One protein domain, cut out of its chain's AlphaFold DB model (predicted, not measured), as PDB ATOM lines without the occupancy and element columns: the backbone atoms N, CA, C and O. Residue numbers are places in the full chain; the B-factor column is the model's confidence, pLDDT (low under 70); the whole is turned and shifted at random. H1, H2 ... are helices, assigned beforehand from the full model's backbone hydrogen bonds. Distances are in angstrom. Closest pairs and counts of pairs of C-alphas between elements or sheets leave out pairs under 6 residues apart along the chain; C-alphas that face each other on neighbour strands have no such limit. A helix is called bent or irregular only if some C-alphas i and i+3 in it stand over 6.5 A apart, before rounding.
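Overview. This is residues 14 to 110 of the 110 residues of an uncharacterized protein of Facklamia hominis CCUG 36813 (UniProt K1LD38). A long, kinked helix, H2, is the core of this model, with H5 running alongside it and H1 folded back on its first part as a hairpin. H4 meets H2 near its kink with its last residues, 87 to 89, and makes an L with H5, while short H3 folds back on H2's last part. The printed part has 97 residues with five named helices, H1 to H5 in chain order, and no named strand: all helix. It is compact, with a radius of gyration of the C-alphas of 13.9 A and spans of 44 by 31 by 20 A.

Along the chain. H1, residues 14 to 29, begins at C-alpha 14 (29.072, -34.762, 6.640) and is 22.4 A long. H2, residues 35 to 55, measures 29.0 A; it has a kink of 44 degrees near residue 42 and is irregular, C-alphas 39 and 42 being 7.1 A apart. H3, residues 59 to 64, measures 10.4 A and is only just irregular, with C-alphas 60 and 63 6.6 A apart. H4, residues 74 to 89, measures 22.9 A. H5, residues 91 to 109, measures 27.2 A and ends at C-alpha 109 (32.234, -51.102, -22.017).

Arrangement. H2 is the hub, touching the four other helices. Its closest C-alphas with H5 are Thr 44 and Leu 95, 5.0 A; the two run the same way at a shallow tilt of 33 degrees, only just short of steep. H1 touches residues 35 to 42 of H2, closest at C-alphas Ser 23 and Leu 38, 5.2 A, opposite ways at a steep 42 degrees. Residues 49 to 53 of H2 touch H3, a second hairpin, closest at C-alphas Thr 53 and Lys 59, 5.1 A. H4 touches H2 with residues 87 to 89, closest at C-alphas Phe 41 and Trp 88, 5.5 A, only just about perpendicular at 71 degrees. H1 and H5 are apart. Every O i to N i+4 pair is within hydrogen-bond range in H1, H4 and H5; H2 has 15 of 17, and H3 0 of 2, with 1 of 3 O i to N i+3 pairs.

Size, cuts and confidence. The C-alphas of Thr 74 and Ala 110 are farthest apart, 45.6 A. The printed part has no cut and no long link. Residues 68 to 71 and 109 to 110 have pLDDT under 70.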
ATOM      1  N   ASP A  14      28.073 -34.717   5.579       88.12
ATOM      2  CA  ASP A  14      29.072 -34.762   6.640       88.12
ATOM      3  C   ASP A  14      30.423 -35.255   6.117       88.12
ATOM      4  O   ASP A  14      31.441 -34.642   6.419       88.12
ATOM      5  N   ALA A  15      30.455 -36.272   5.248       87.31
ATOM      6  CA  ALA A  15      31.705 -36.748   4.656       87.31
ATOM      7  C   ALA A  15      32.430 -35.648   3.873       87.31
ATOM      8  O   ALA A  15      33.654 -35.544   3.957       87.31
ATOM      9  N   TRP A  16      31.700 -34.791   3.156       90.19
ATOM     10  CA  TRP A  16      32.301 -33.631   2.501       90.19
ATOM     11  C   TRP A  16      32.914 -32.679   3.522       90.19
ATOM     12  O   TRP A  16      34.086 -32.330   3.400       90.19
ATOM     13  N   ILE A  17      32.147 -32.305   4.548       90.38
ATOM     14  CA  ILE A  17      32.588 -31.370   5.590       90.38
ATOM     15  C   ILE A  17      33.845 -31.897   6.287       90.38
ATOM     16  O   ILE A  17      34.837 -31.176   6.355       90.38
ATOM     17  N   TYR A  18      33.849 -33.154   6.736       89.75
ATOM     18  CA  TYR A  18      35.000 -33.750   7.419       89.75
ATOM     19  C   TYR A  18      36.250 -33.771   6.538       89.75
ATOM     20  O   TYR A  18      37.325 -33.404   7.004       89.75
ATOM     21  N   ASN A  19      36.124 -34.135   5.258       91.25
ATOM     22  CA  ASN A  19      37.272 -34.144   4.354       91.25
ATOM     23  C   ASN A  19      37.777 -32.727   4.031       91.25
ATOM     24  O   ASN A  19      38.988 -32.531   3.951       91.25
ATOM     25  N   TYR A  20      36.896 -31.727   3.899       92.25
ATOM     26  CA  TYR A  20      37.311 -30.325   3.741       92.25
ATOM     27  C   TYR A  20      38.004 -29.784   4.995       92.25
ATOM     28  O   TYR A  20      39.054 -29.152   4.884       92.25
ATOM     29  N   VAL A  21      37.460 -30.061   6.184       92.38
ATOM     30  CA  VAL A  21      38.069 -29.660   7.461       92.38
ATOM     31  C   VAL A  21      39.439 -30.312   7.627       92.38
ATOM     32  O   VAL A  21      40.407 -29.620   7.931       92.38
ATOM     33  N   ALA A  22      39.559 -31.614   7.362       91.25
ATOM     34  CA  ALA A  22      40.840 -32.308   7.418       91.25
ATOM     35  C   ALA A  22      41.852 -31.744   6.409       91.25
ATOM     36  O   ALA A  22      42.999 -31.488   6.769       91.25
ATOM     37  N   SER A  23      41.417 -31.469   5.174       93.81
ATOM     38  CA  SER A  23      42.255 -30.834   4.151       93.81
ATOM     39  C   SER A  23      42.792 -29.475   4.609       93.81
ATOM     40  O   SER A  23      43.966 -29.164   4.411       93.81
ATOM     41  N   PHE A  24      41.950 -28.679   5.271       94.62
ATOM     42  CA  PHE A  24      42.339 -27.386   5.823       94.62
ATOM     43  C   PHE A  24      43.342 -27.518   6.973       94.62
ATOM     44  O   PHE A  24      44.336 -26.794   7.009       94.62
ATOM     45  N   VAL A  25      43.136 -28.482   7.874       93.25
ATOM     46  CA  VAL A  25      44.089 -28.786   8.951       93.25
ATOM     47  C   VAL A  25      45.447 -29.193   8.375       93.25
ATOM     48  O   VAL A  25      46.473 -28.665   8.797       93.25
ATOM     49  N   PHE A  26      45.472 -30.072   7.373       93.75
ATOM     50  CA  PHE A  26      46.712 -30.478   6.706       93.75
ATOM     51  C   PHE A  26      47.407 -29.330   5.985       93.75
ATOM     52  O   PHE A  26      48.632 -29.240   6.028       93.75
ATOM     53  N   TYR A  27      46.640 -28.426   5.379       95.12
ATOM     54  CA  TYR A  27      47.180 -27.226   4.754       95.12
ATOM     55  C   TYR A  27      47.882 -26.307   5.762       95.12
ATOM     56  O   TYR A  27      48.978 -25.825   5.478       95.12
ATOM     57  N   ILE A  28      47.300 -26.120   6.952       93.75
ATOM     58  CA  ILE A  28      47.925 -25.354   8.042       93.75
ATOM     59  C   ILE A  28      49.186 -26.062   8.554       93.75
ATOM     60  O   ILE A  28      50.224 -25.427   8.712       93.75
ATOM     61  N   ILE A  29      49.119 -27.377   8.793       91.75
ATOM     62  CA  ILE A  29      50.265 -28.169   9.281       91.75
ATOM     63  C   ILE A  29      51.415 -28.172   8.264       91.75
ATOM     64  O   ILE A  29      52.580 -28.148   8.650       91.75
ATOM     65  N   GLY A  30      51.097 -28.178   6.969       87.88
ATOM     66  CA  GLY A  30      52.056 -28.104   5.865       87.88
ATOM     67  C   GLY A  30      52.581 -26.696   5.565       87.88
ATOM     68  O   GLY A  30      53.114 -26.482   4.472       87.88
ATOM     69  N   ASP A  31      52.402 -25.745   6.486       89.31
ATOM     70  CA  ASP A  31      52.867 -24.359   6.375       89.31
ATOM     71  C   ASP A  31      52.358 -23.657   5.105       89.31
ATOM     72  O   ASP A  31      53.085 -22.973   4.394       89.31
ATOM     73  N   PHE A  32      51.082 -23.876   4.771       90.38
ATOM     74  CA  PHE A  32      50.376 -23.192   3.680       90.38
ATOM     75  C   PHE A  32      50.962 -23.412   2.266       90.38
ATOM     76  O   PHE A  32      50.557 -22.744   1.309       90.38
ATOM     77  N   ASN A  33      51.855 -24.391   2.095       87.12
ATOM     78  CA  ASN A  33      52.651 -24.556   0.873       87.12
ATOM     79  C   ASN A  33      51.939 -25.289  -0.277       87.12
ATOM     80  O   ASN A  33      52.372 -25.200  -1.423       87.12
ATOM     81  N   ASN A  34      50.854 -26.020  -0.009       86.50
ATOM     82  CA  ASN A  34      50.203 -26.860  -1.020       86.50
ATOM     83  C   ASN A  34      48.700 -26.570  -1.138       86.50
ATOM     84  O   ASN A  34      47.832 -27.340  -0.721       86.50
ATOM     85  N   PHE A  35      48.409 -25.413  -1.734       90.06
ATOM     86  CA  PHE A  35      47.046 -24.940  -1.983       90.06
ATOM     87  C   PHE A  35      46.263 -25.840  -2.953       90.06
ATOM     88  O   PHE A  35      45.047 -25.970  -2.833       90.06
ATOM     89  N   MET A  36      46.937 -26.503  -3.899       91.75
ATOM     90  CA  MET A  36      46.254 -27.449  -4.788       91.75
ATOM     91  C   MET A  36      45.678 -28.629  -4.008       91.75
ATOM     92  O   MET A  36      44.500 -28.947  -4.176       91.75
ATOM     93  N   SER A  37      46.459 -29.238  -3.116       91.56
ATOM     94  CA  SER A  37      45.969 -30.347  -2.298       91.56
ATOM     95  C   SER A  37      44.825 -29.944  -1.369       91.56
ATOM     96  O   SER A  37      43.901 -30.737  -1.187       91.56
ATOM     97  N   LEU A  38      44.822 -28.704  -0.862       92.56
ATOM     98  CA  LEU A  38      43.716 -28.163  -0.064       92.56
ATOM     99  C   LEU A  38      42.363 -28.330  -0.780       92.56
ATOM    100  O   LEU A  38      41.400 -28.816  -0.182       92.56
ATOM    101  N   ILE A  39      42.304 -27.941  -2.055       91.25
ATOM    102  CA  ILE A  39      41.077 -27.980  -2.859       91.25
ATOM    103  C   ILE A  39      40.789 -29.394  -3.368       91.25
ATOM    104  O   ILE A  39      39.642 -29.841  -3.343       91.25
ATOM    105  N   LEU A  40      41.812 -30.091  -3.864       93.00
ATOM    106  CA  LEU A  40      41.615 -31.339  -4.600       93.00
ATOM    107  C   LEU A  40      41.316 -32.524  -3.690       93.00
ATOM    108  O   LEU A  40      40.559 -33.404  -4.089       93.00
ATOM    109  N   PHE A  41      41.855 -32.551  -2.472       93.25
ATOM    110  CA  PHE A  41      41.790 -33.732  -1.616       93.25
ATOM    111  C   PHE A  41      40.372 -34.296  -1.389       93.25
ATOM    112  O   PHE A  41      40.193 -35.492  -1.622       93.25
ATOM    113  N   PRO A  42      39.337 -33.507  -1.032       92.19
ATOM    114  CA  PRO A  42      37.984 -34.046  -0.846       92.19
ATOM    115  C   PRO A  42      37.410 -34.678  -2.121       92.19
ATOM    116  O   PRO A  42      36.735 -35.706  -2.065       92.19
ATOM    117  N   ILE A  43      37.716 -34.092  -3.282       92.75
ATOM    118  CA  ILE A  43      37.299 -34.605  -4.592       92.75
ATOM    119  C   ILE A  43      38.066 -35.892  -4.915       92.75
ATOM    120  O   ILE A  43      37.469 -36.872  -5.364       92.75
ATOM    121  N   THR A  44      39.374 -35.915  -4.650       93.38
ATOM    122  CA  THR A  44      40.220 -37.095  -4.824       93.38
ATOM    123  C   THR A  44      39.717 -38.261  -3.981       93.38
ATOM    124  O   THR A  44      39.571 -39.356  -4.515       93.38
ATOM    125  N   ILE A  45      39.397 -38.046  -2.703       93.00
ATOM    126  CA  ILE A  45      38.863 -39.098  -1.827       93.00
ATOM    127  C   ILE A  45      37.557 -39.663  -2.391       93.00
ATOM    128  O   ILE A  45      37.433 -40.880  -2.518       93.00
ATOM    129  N   ALA A  46      36.620 -38.809  -2.815       91.25
ATOM    130  CA  ALA A  46      35.381 -39.262  -3.447       91.25
ATOM    131  C   ALA A  46      35.647 -40.102  -4.713       91.25
ATOM    132  O   ALA A  46      35.072 -41.177  -4.885       91.25
ATOM    133  N   LEU A  47      36.556 -39.657  -5.584       91.69
ATOM    134  CA  LEU A  47      36.911 -40.392  -6.803       91.69
ATOM    135  C   LEU A  47      37.583 -41.735  -6.509       91.69
ATOM    136  O   LEU A  47      37.237 -42.739  -7.132       91.69
ATOM    137  N   VAL A  48      38.516 -41.778  -5.561       91.12
ATOM    138  CA  VAL A  48      39.194 -43.019  -5.172       91.12
ATOM    139  C   VAL A  48      38.193 -43.988  -4.540       91.12
ATOM    140  O   VAL A  48      38.175 -45.156  -4.921       91.12
ATOM    141  N   LEU A  49      37.298 -43.515  -3.668       90.50
ATOM    142  CA  LEU A  49      36.213 -44.331  -3.110       90.50
ATOM    143  C   LEU A  49      35.337 -44.939  -4.210       90.50
ATOM    144  O   LEU A  49      35.025 -46.131  -4.158       90.50
ATOM    145  N   TYR A  50      34.979 -44.154  -5.228       90.25
ATOM    146  CA  TYR A  50      34.225 -44.649  -6.376       90.25
ATOM    147  C   TYR A  50      34.985 -45.744  -7.133       90.25
ATOM    148  O   TYR A  50      34.423 -46.803  -7.422       90.25
ATOM    149  N   VAL A  51      36.268 -45.512  -7.432       89.25
ATOM    150  CA  VAL A  51      37.116 -46.475  -8.148       89.25
ATOM    151  C   VAL A  51      37.247 -47.776  -7.361       89.25
ATOM    152  O   VAL A  51      36.966 -48.850  -7.895       89.25
ATOM    153  N   LEU A  52      37.600 -47.698  -6.082       89.06
ATOM    154  CA  LEU A  52      37.732 -48.886  -5.243       89.06
ATOM    155  C   LEU A  52      36.414 -49.656  -5.140       89.06
ATOM    156  O   LEU A  52      36.407 -50.873  -5.280       89.06
ATOM    157  N   THR A  53      35.291 -48.959  -4.974       87.88
ATOM    158  CA  THR A  53      33.994 -49.609  -4.740       87.88
ATOM    159  C   THR A  53      33.376 -50.203  -6.005       87.88
ATOM    160  O   THR A  53      32.734 -51.251  -5.931       87.88
ATOM    161  N   TYR A  54      33.521 -49.539  -7.156       85.31
ATOM    162  CA  TYR A  54      32.741 -49.855  -8.363       85.31
ATOM    163  C   TYR A  54      33.574 -50.191  -9.603       85.31
ATOM    164  O   TYR A  54      33.013 -50.702 -10.577       85.31
ATOM    165  N   VAL A  55      34.877 -49.898  -9.603       84.00
ATOM    166  CA  VAL A  55      35.769 -50.146 -10.749       84.00
ATOM    167  C   VAL A  55      36.619 -51.390 -10.505       84.00
ATOM    168  O   VAL A  55      36.682 -52.235 -11.398       84.00
ATOM    169  N   ILE A  56      37.237 -51.521  -9.325       84.25
ATOM    170  CA  ILE A  56      38.217 -52.589  -9.040       84.25
ATOM    171  C   ILE A  56      37.841 -53.541  -7.887       84.25
ATOM    172  O   ILE A  56      38.660 -54.368  -7.513       84.25
ATOM    173  N   ASP A  57      36.627 -53.429  -7.334       82.56
ATOM    174  CA  ASP A  57      36.083 -54.274  -6.244       82.56
ATOM    175  C   ASP A  57      36.946 -54.343  -4.961       82.56
ATOM    176  O   ASP A  57      36.928 -55.309  -4.207       82.56
ATOM    177  N   GLY A  58      37.692 -53.275  -4.675       80.56
ATOM    178  CA  GLY A  58      38.575 -53.132  -3.516       80.56
ATOM    179  C   GLY A  58      37.888 -52.522  -2.291       80.56
ATOM    180  O   GLY A  58      38.456 -51.638  -1.649       80.56
ATOM    181  N   LYS A  59      36.656 -52.937  -1.975       82.25
ATOM    182  CA  LYS A  59      35.856 -52.334  -0.886       82.25
ATOM    183  C   LYS A  59      36.515 -52.442   0.491       82.25
ATOM    184  O   LYS A  59      36.298 -51.583   1.329       82.25
ATOM    185  N   GLU A  60      37.337 -53.458   0.718       80.94
ATOM    186  CA  GLU A  60      38.082 -53.643   1.971       80.94
ATOM    187  C   GLU A  60      39.080 -52.509   2.273       80.94
ATOM    188  O   GLU A  60      39.396 -52.251   3.434       80.94
ATOM    189  N   TYR A  61      39.537 -51.786   1.247       80.12
ATOM    190  CA  TYR A  61      40.489 -50.683   1.397       80.12
ATOM    191  C   TYR A  61      39.814 -49.329   1.657       80.12
ATOM    192  O   TYR A  61      40.497 -48.366   2.002       80.12
ATOM    193  N   THR A  62      38.487 -49.225   1.517       82.38
ATOM    194  CA  THR A  62      37.774 -47.942   1.674       82.38
ATOM    195  C   THR A  62      37.678 -47.486   3.127       82.38
ATOM    196  O   THR A  62      37.538 -46.291   3.366       82.38
ATOM    197  N   GLN A  63      37.831 -48.401   4.088       77.56
ATOM    198  CA  GLN A  63      37.802 -48.103   5.526       77.56
ATOM    199  C   GLN A  63      38.906 -47.129   5.980       77.56
ATOM    200  O   GLN A  63      38.773 -46.490   7.014       77.56
ATOM    201  N   TYR A  64      39.986 -46.991   5.202       74.81
ATOM    202  CA  TYR A  64      41.105 -46.094   5.516       74.81
ATOM    203  C   TYR A  64      41.066 -44.778   4.720       74.81
ATOM    204  O   TYR A  64      42.021 -44.000   4.768       74.81
ATOM    205  N   LEU A  65      39.996 -44.533   3.952       81.12
ATOM    206  CA  LEU A  65      39.879 -43.381   3.059       81.12
ATOM    207  C   LEU A  65      38.893 -42.343   3.575       81.12
ATOM    208  O   LEU A  65      37.697 -42.594   3.705       81.12
ATOM    209  N   GLY A  66      39.399 -41.124   3.742       76.69
ATOM    210  CA  GLY A  66      38.640 -40.005   4.269       76.69
ATOM    211  C   GLY A  66      38.393 -40.103   5.773       76.69
ATOM    212  O   GLY A  66      38.703 -41.093   6.422       76.69
ATOM    213  N   PHE A  67      37.833 -39.034   6.332       73.19
ATOM    214  CA  PHE A  67      37.619 -38.885   7.780       73.19
ATOM    215  C   PHE A  67      36.178 -39.175   8.232       73.19
ATOM    216  O   PHE A  67      35.761 -38.711   9.295       73.19
ATOM    217  N   TYR A  68      35.390 -39.891   7.421       62.12
ATOM    218  CA  TYR A  68      33.988 -40.174   7.728       62.12
ATOM    219  C   TYR A  68      33.596 -41.646   7.487       62.12
ATOM    220  O   TYR A  68      33.797 -42.132   6.374       62.12
ATOM    221  N   PRO A  69      32.922 -42.303   8.457       62.22
ATOM    222  CA  PRO A  69      32.618 -41.788   9.796       62.22
ATOM    223  C   PRO A  69      33.893 -41.596  10.632       62.22
ATOM    224  O   PRO A  69      34.914 -42.225  10.381       62.22
ATOM    225  N   LEU A  70      33.843 -40.681  11.602       65.62
ATOM    226  CA  LEU A  70      34.985 -40.423  12.473       65.62
ATOM    227  C   LEU A  70      35.141 -41.608  13.431       65.62
ATOM    228  O   LEU A  70      34.243 -41.882  14.234       65.62
ATOM    229  N   GLU A  71      36.251 -42.334  13.303       69.25
ATOM    230  CA  GLU A  71      36.517 -43.529  14.101       69.25
ATOM    231  C   GLU A  71      36.537 -43.194  15.597       69.25
ATOM    232  O   GLU A  71      37.185 -42.242  16.034       69.25
ATOM    233  N   ARG A  72      35.808 -43.982  16.398       71.50
ATOM    234  CA  ARG A  72      35.803 -43.831  17.866       71.50
ATOM    235  C   ARG A  72      37.069 -44.398  18.503       71.50
ATOM    236  O   ARG A  72      37.428 -43.996  19.607       71.50
ATOM    237  N   ASP A  73      37.717 -45.338  17.823       82.25
ATOM    238  CA  ASP A  73      38.993 -45.899  18.243       82.25
ATOM    239  C   ASP A  73      40.131 -44.919  17.923       82.25
ATOM    240  O   ASP A  73      40.358 -44.541  16.773       82.25
ATOM    241  N   THR A  74      40.869 -44.521  18.959       82.69
ATOM    242  CA  THR A  74      41.992 -43.585  18.850       82.69
ATOM    243  C   THR A  74      43.128 -44.135  17.985       82.69
ATOM    244  O   THR A  74      43.753 -43.366  17.255       82.69
ATOM    245  N   ILE A  75      43.402 -45.443  18.025       84.19
ATOM    246  CA  ILE A  75      44.490 -46.039  17.232       84.19
ATOM    247  C   ILE A  75      44.118 -46.008  15.748       84.19
ATOM    248  O   ILE A  75      44.899 -45.524  14.925       84.19
ATOM    249  N   ALA A  76      42.905 -46.455  15.414       79.62
ATOM    250  CA  ALA A  76      42.380 -46.402  14.053       79.62
ATOM    251  C   ALA A  76      42.323 -44.960  13.524       79.62
ATOM    252  O   ALA A  76      42.706 -44.703  12.382       79.62
ATOM    253  N   PHE A  77      41.939 -44.004  14.375       83.25
ATOM    254  CA  PHE A  77      41.943 -42.585  14.037       83.25
ATOM    255  C   PHE A  77      43.343 -42.070  13.671       83.25
ATOM    256  O   PHE A  77      43.494 -41.396  12.653       83.25
ATOM    257  N   ILE A  78      44.379 -42.412  14.445       85.25
ATOM    258  CA  ILE A  78      45.766 -42.007  14.149       85.25
ATOM    259  C   ILE A  78      46.239 -42.606  12.819       85.25
ATOM    260  O   ILE A  78      46.840 -41.898  12.010       85.25
ATOM    261  N   ILE A  79      45.945 -43.886  12.566       85.06
ATOM    262  CA  ILE A  79      46.287 -44.546  11.296       85.06
ATOM    263  C   ILE A  79      45.596 -43.830  10.132       85.06
ATOM    264  O   ILE A  79      46.256 -43.445   9.165       85.06
ATOM    265  N   CYS A  80      44.289 -43.585  10.253       85.44
ATOM    266  CA  CYS A  80      43.505 -42.858   9.262       85.44
ATOM    267  C   CYS A  80      44.086 -41.460   9.004       85.44
ATOM    268  O   CYS A  80      44.231 -41.053   7.849       85.44
ATOM    269  N   LEU A  81      44.514 -40.755  10.053       87.31
ATOM    270  CA  LEU A  81      45.120 -39.433   9.945       87.31
ATOM    271  C   LEU A  81      46.434 -39.458   9.152       87.31
ATOM    272  O   LEU A  81      46.605 -38.648   8.240       87.31
ATOM    273  N   ILE A  82      47.331 -40.402   9.445       89.12
ATOM    274  CA  ILE A  82      48.608 -40.549   8.727       89.12
ATOM    275  C   ILE A  82      48.362 -40.926   7.262       89.12
ATOM    276  O   ILE A  82      48.925 -40.299   6.361       89.12
ATOM    277  N   CYS A  83      47.497 -41.911   7.006       88.75
ATOM    278  CA  CYS A  83      47.154 -42.336   5.650       88.75
ATOM    279  C   CYS A  83      46.580 -41.174   4.836       88.75
ATOM    280  O   CYS A  83      47.064 -40.887   3.741       88.75
ATOM    281  N   ASN A  84      45.599 -40.456   5.382       90.25
ATOM    282  CA  ASN A  84      44.974 -39.339   4.683       90.25
ATOM    283  C   ASN A  84      45.922 -38.151   4.492       90.25
ATOM    284  O   ASN A  84      45.819 -37.476   3.471       90.25
ATOM    285  N   TYR A  85      46.883 -37.925   5.391       90.44
ATOM    286  CA  TYR A  85      47.921 -36.912   5.183       90.44
ATOM    287  C   TYR A  85      48.818 -37.251   3.980       90.44
ATOM    288  O   TYR A  85      49.099 -36.388   3.146       90.44
ATOM    289  N   ILE A  86      49.213 -38.519   3.825       90.69
ATOM    290  CA  ILE A  86      49.970 -38.979   2.648       90.69
ATOM    291  C   ILE A  86      49.127 -38.813   1.374       90.69
ATOM    292  O   ILE A  86      49.602 -38.268   0.376       90.69
ATOM    293  N   LEU A  87      47.860 -39.233   1.411       90.75
ATOM    294  CA  LEU A  87      46.936 -39.090   0.279       90.75
ATOM    295  C   LEU A  87      46.689 -37.623  -0.089       90.75
ATOM    296  O   LEU A  87      46.525 -37.308  -1.266       90.75
ATOM    297  N   TRP A  88      46.704 -36.722   0.891       94.38
ATOM    298  CA  TRP A  88      46.578 -35.285   0.675       94.38
ATOM    299  C   TRP A  88      47.731 -34.734  -0.165       94.38
ATOM    300  O   TRP A  88      47.488 -34.057  -1.169       94.38
ATOM    301  N   HIS A  89      48.977 -35.103   0.145       91.50
ATOM    302  CA  HIS A  89      50.145 -34.722  -0.668       91.50
ATOM    303  C   HIS A  89      50.100 -35.300  -2.084       91.50
ATOM    304  O   HIS A  89      50.543 -34.656  -3.033       91.50
ATOM    305  N   LEU A  90      49.510 -36.484  -2.247       93.00
ATOM    306  CA  LEU A  90      49.389 -37.174  -3.534       93.00
ATOM    307  C   LEU A  90      48.081 -36.869  -4.278       93.00
ATOM    308  O   LEU A  90      47.812 -37.472  -5.321       93.00
ATOM    309  N   SER A  91      47.262 -35.948  -3.766       92.44
ATOM    310  CA  SER A  91      45.861 -35.815  -4.172       92.44
ATOM    311  C   SER A  91      45.678 -35.535  -5.665       92.44
ATOM    312  O   SER A  91      44.792 -36.123  -6.287       92.44
ATOM    313  N   PHE A  92      46.547 -34.714  -6.265       91.25
ATOM    314  CA  PHE A  92      46.539 -34.450  -7.705       91.25
ATOM    315  C   PHE A  92      46.838 -35.710  -8.529       91.25
ATOM    316  O   PHE A  92      46.084 -36.052  -9.438       91.25
ATOM    317  N   GLY A  93      47.911 -36.433  -8.196       91.12
ATOM    318  CA  GLY A  93      48.295 -37.654  -8.912       91.12
ATOM    319  C   GLY A  93      47.223 -38.738  -8.807       91.12
ATOM    320  O   GLY A  93      46.847 -39.347  -9.808       91.12
ATOM    321  N   LEU A  94      46.664 -38.919  -7.609       92.44
ATOM    322  CA  LEU A  94      45.568 -39.856  -7.364       92.44
ATOM    323  C   LEU A  94      44.301 -39.486  -8.137       92.44
ATOM    324  O   LEU A  94      43.642 -40.373  -8.675       92.44
ATOM    325  N   LEU A  95      43.982 -38.195  -8.241       93.62
ATOM    326  CA  LEU A  95      42.850 -37.719  -9.032       93.62
ATOM    327  C   LEU A  95      43.024 -38.061 -10.514       93.62
ATOM    328  O   LEU A  95      42.102 -38.599 -11.126       93.62
ATOM    329  N   VAL A  96      44.209 -37.812 -11.079       93.25
ATOM    330  CA  VAL A  96      44.512 -38.138 -12.483       93.25
ATOM    331  C   VAL A  96      44.403 -39.644 -12.733       93.25
ATOM    332  O   VAL A  96      43.752 -40.057 -13.694       93.25
ATOM    333  N   ILE A  97      44.977 -40.469 -11.852       93.12
ATOM    334  CA  ILE A  97      44.903 -41.935 -11.960       93.12
ATOM    335  C   ILE A  97      43.450 -42.415 -11.861       93.12
ATOM    336  O   ILE A  97      43.011 -43.220 -12.683       93.12
ATOM    337  N   ALA A  98      42.684 -41.903 -10.894       90.81
ATOM    338  CA  ALA A  98      41.288 -42.283 -10.707       90.81
ATOM    339  C   ALA A  98      40.439 -41.931 -11.939       90.81
ATOM    340  O   ALA A  98      39.691 -42.775 -12.431       90.81
ATOM    341  N   LEU A  99      40.597 -40.723 -12.488       91.81
ATOM    342  CA  LEU A  99      39.904 -40.313 -13.710       91.81
ATOM    343  C   LEU A  99      40.299 -41.173 -14.915       91.81
ATOM    344  O   LEU A  99      39.419 -41.619 -15.651       91.81
ATOM    345  N   ALA A 100      41.593 -41.454 -15.095       91.19
ATOM    346  CA  ALA A 100      42.074 -42.307 -16.179       91.19
ATOM    347  C   ALA A 100      41.458 -43.713 -16.112       91.19
ATOM    348  O   ALA A 100      40.998 -44.231 -17.131       91.19
ATOM    349  N   LEU A 101      41.374 -44.304 -14.916       89.75
ATOM    350  CA  LEU A 101      40.743 -45.611 -14.705       89.75
ATOM    351  C   LEU A 101      39.240 -45.593 -15.004       89.75
ATOM    352  O   LEU A 101      38.733 -46.520 -15.641       89.75
ATOM    353  N   ILE A 102      38.529 -44.544 -14.580       87.81
ATOM    354  CA  ILE A 102      37.095 -44.380 -14.864       87.81
ATOM    355  C   ILE A 102      36.861 -44.283 -16.377       87.81
ATOM    356  O   ILE A 102      36.008 -44.992 -16.914       87.81
ATOM    357  N   ILE A 103      37.635 -43.446 -17.075       88.75
ATOM    358  CA  ILE A 103      37.529 -43.272 -18.531       88.75
ATOM    359  C   ILE A 103      37.849 -44.585 -19.251       88.75
ATOM    360  O   ILE A 103      37.070 -45.021 -20.097       88.75
ATOM    361  N   TRP A 104      38.947 -45.249 -18.888       88.81
ATOM    362  CA  TRP A 104      39.353 -46.520 -19.485       88.81
ATOM    363  C   TRP A 104      38.266 -47.594 -19.357       88.81
ATOM    364  O   TRP A 104      37.980 -48.310 -20.320       88.81
ATOM    365  N   GLN A 105      37.635 -47.716 -18.182       83.75
ATOM    366  CA  GLN A 105      36.536 -48.666 -18.003       83.75
ATOM    367  C   GLN A 105      35.304 -48.311 -18.829       83.75
ATOM    368  O   GLN A 105      34.669 -49.220 -19.362       83.75
ATOM    369  N   ASN A 106      34.968 -47.027 -18.945       80.94
ATOM    370  CA  ASN A 106      33.843 -46.598 -19.769       80.94
ATOM    371  C   ASN A 106      34.092 -46.909 -21.252       80.94
ATOM    372  O   ASN A 106      33.189 -47.414 -21.909       80.94
ATOM    373  N   VAL A 107      35.317 -46.701 -21.752       82.12
ATOM    374  CA  VAL A 107      35.696 -47.037 -23.138       82.12
ATOM    375  C   VAL A 107      35.629 -48.541 -23.396       82.12
ATOM    376  O   VAL A 107      35.111 -48.948 -24.423       82.12
ATOM    377  N   ARG A 108      36.104 -49.393 -22.476       73.06
ATOM    378  CA  ARG A 108      36.031 -50.860 -22.651       73.06
ATOM    379  C   ARG A 108      34.609 -51.430 -22.648       73.06
ATOM    380  O   ARG A 108      34.436 -52.594 -22.996       73.06
ATOM    381  N   ARG A 109      33.633 -50.671 -22.152       60.38
ATOM    382  CA  ARG A 109      32.234 -51.102 -22.017       60.38
ATOM    383  C   ARG A 109      31.320 -50.536 -23.109       60.38
ATOM    384  O   ARG A 109      30.170 -50.965 -23.158       60.38
ATOM    385  N   ALA A 110      31.806 -49.586 -23.912       56.03
ATOM    386  CA  ALA A 110      31.130 -49.045 -25.092       56.03
ATOM    387  C   ALA A 110      31.480 -49.877 -26.332       56.03
ATOM    388  O   ALA A 110      30.587 -50.020 -27.194       56.03
TER     389      ALA A 110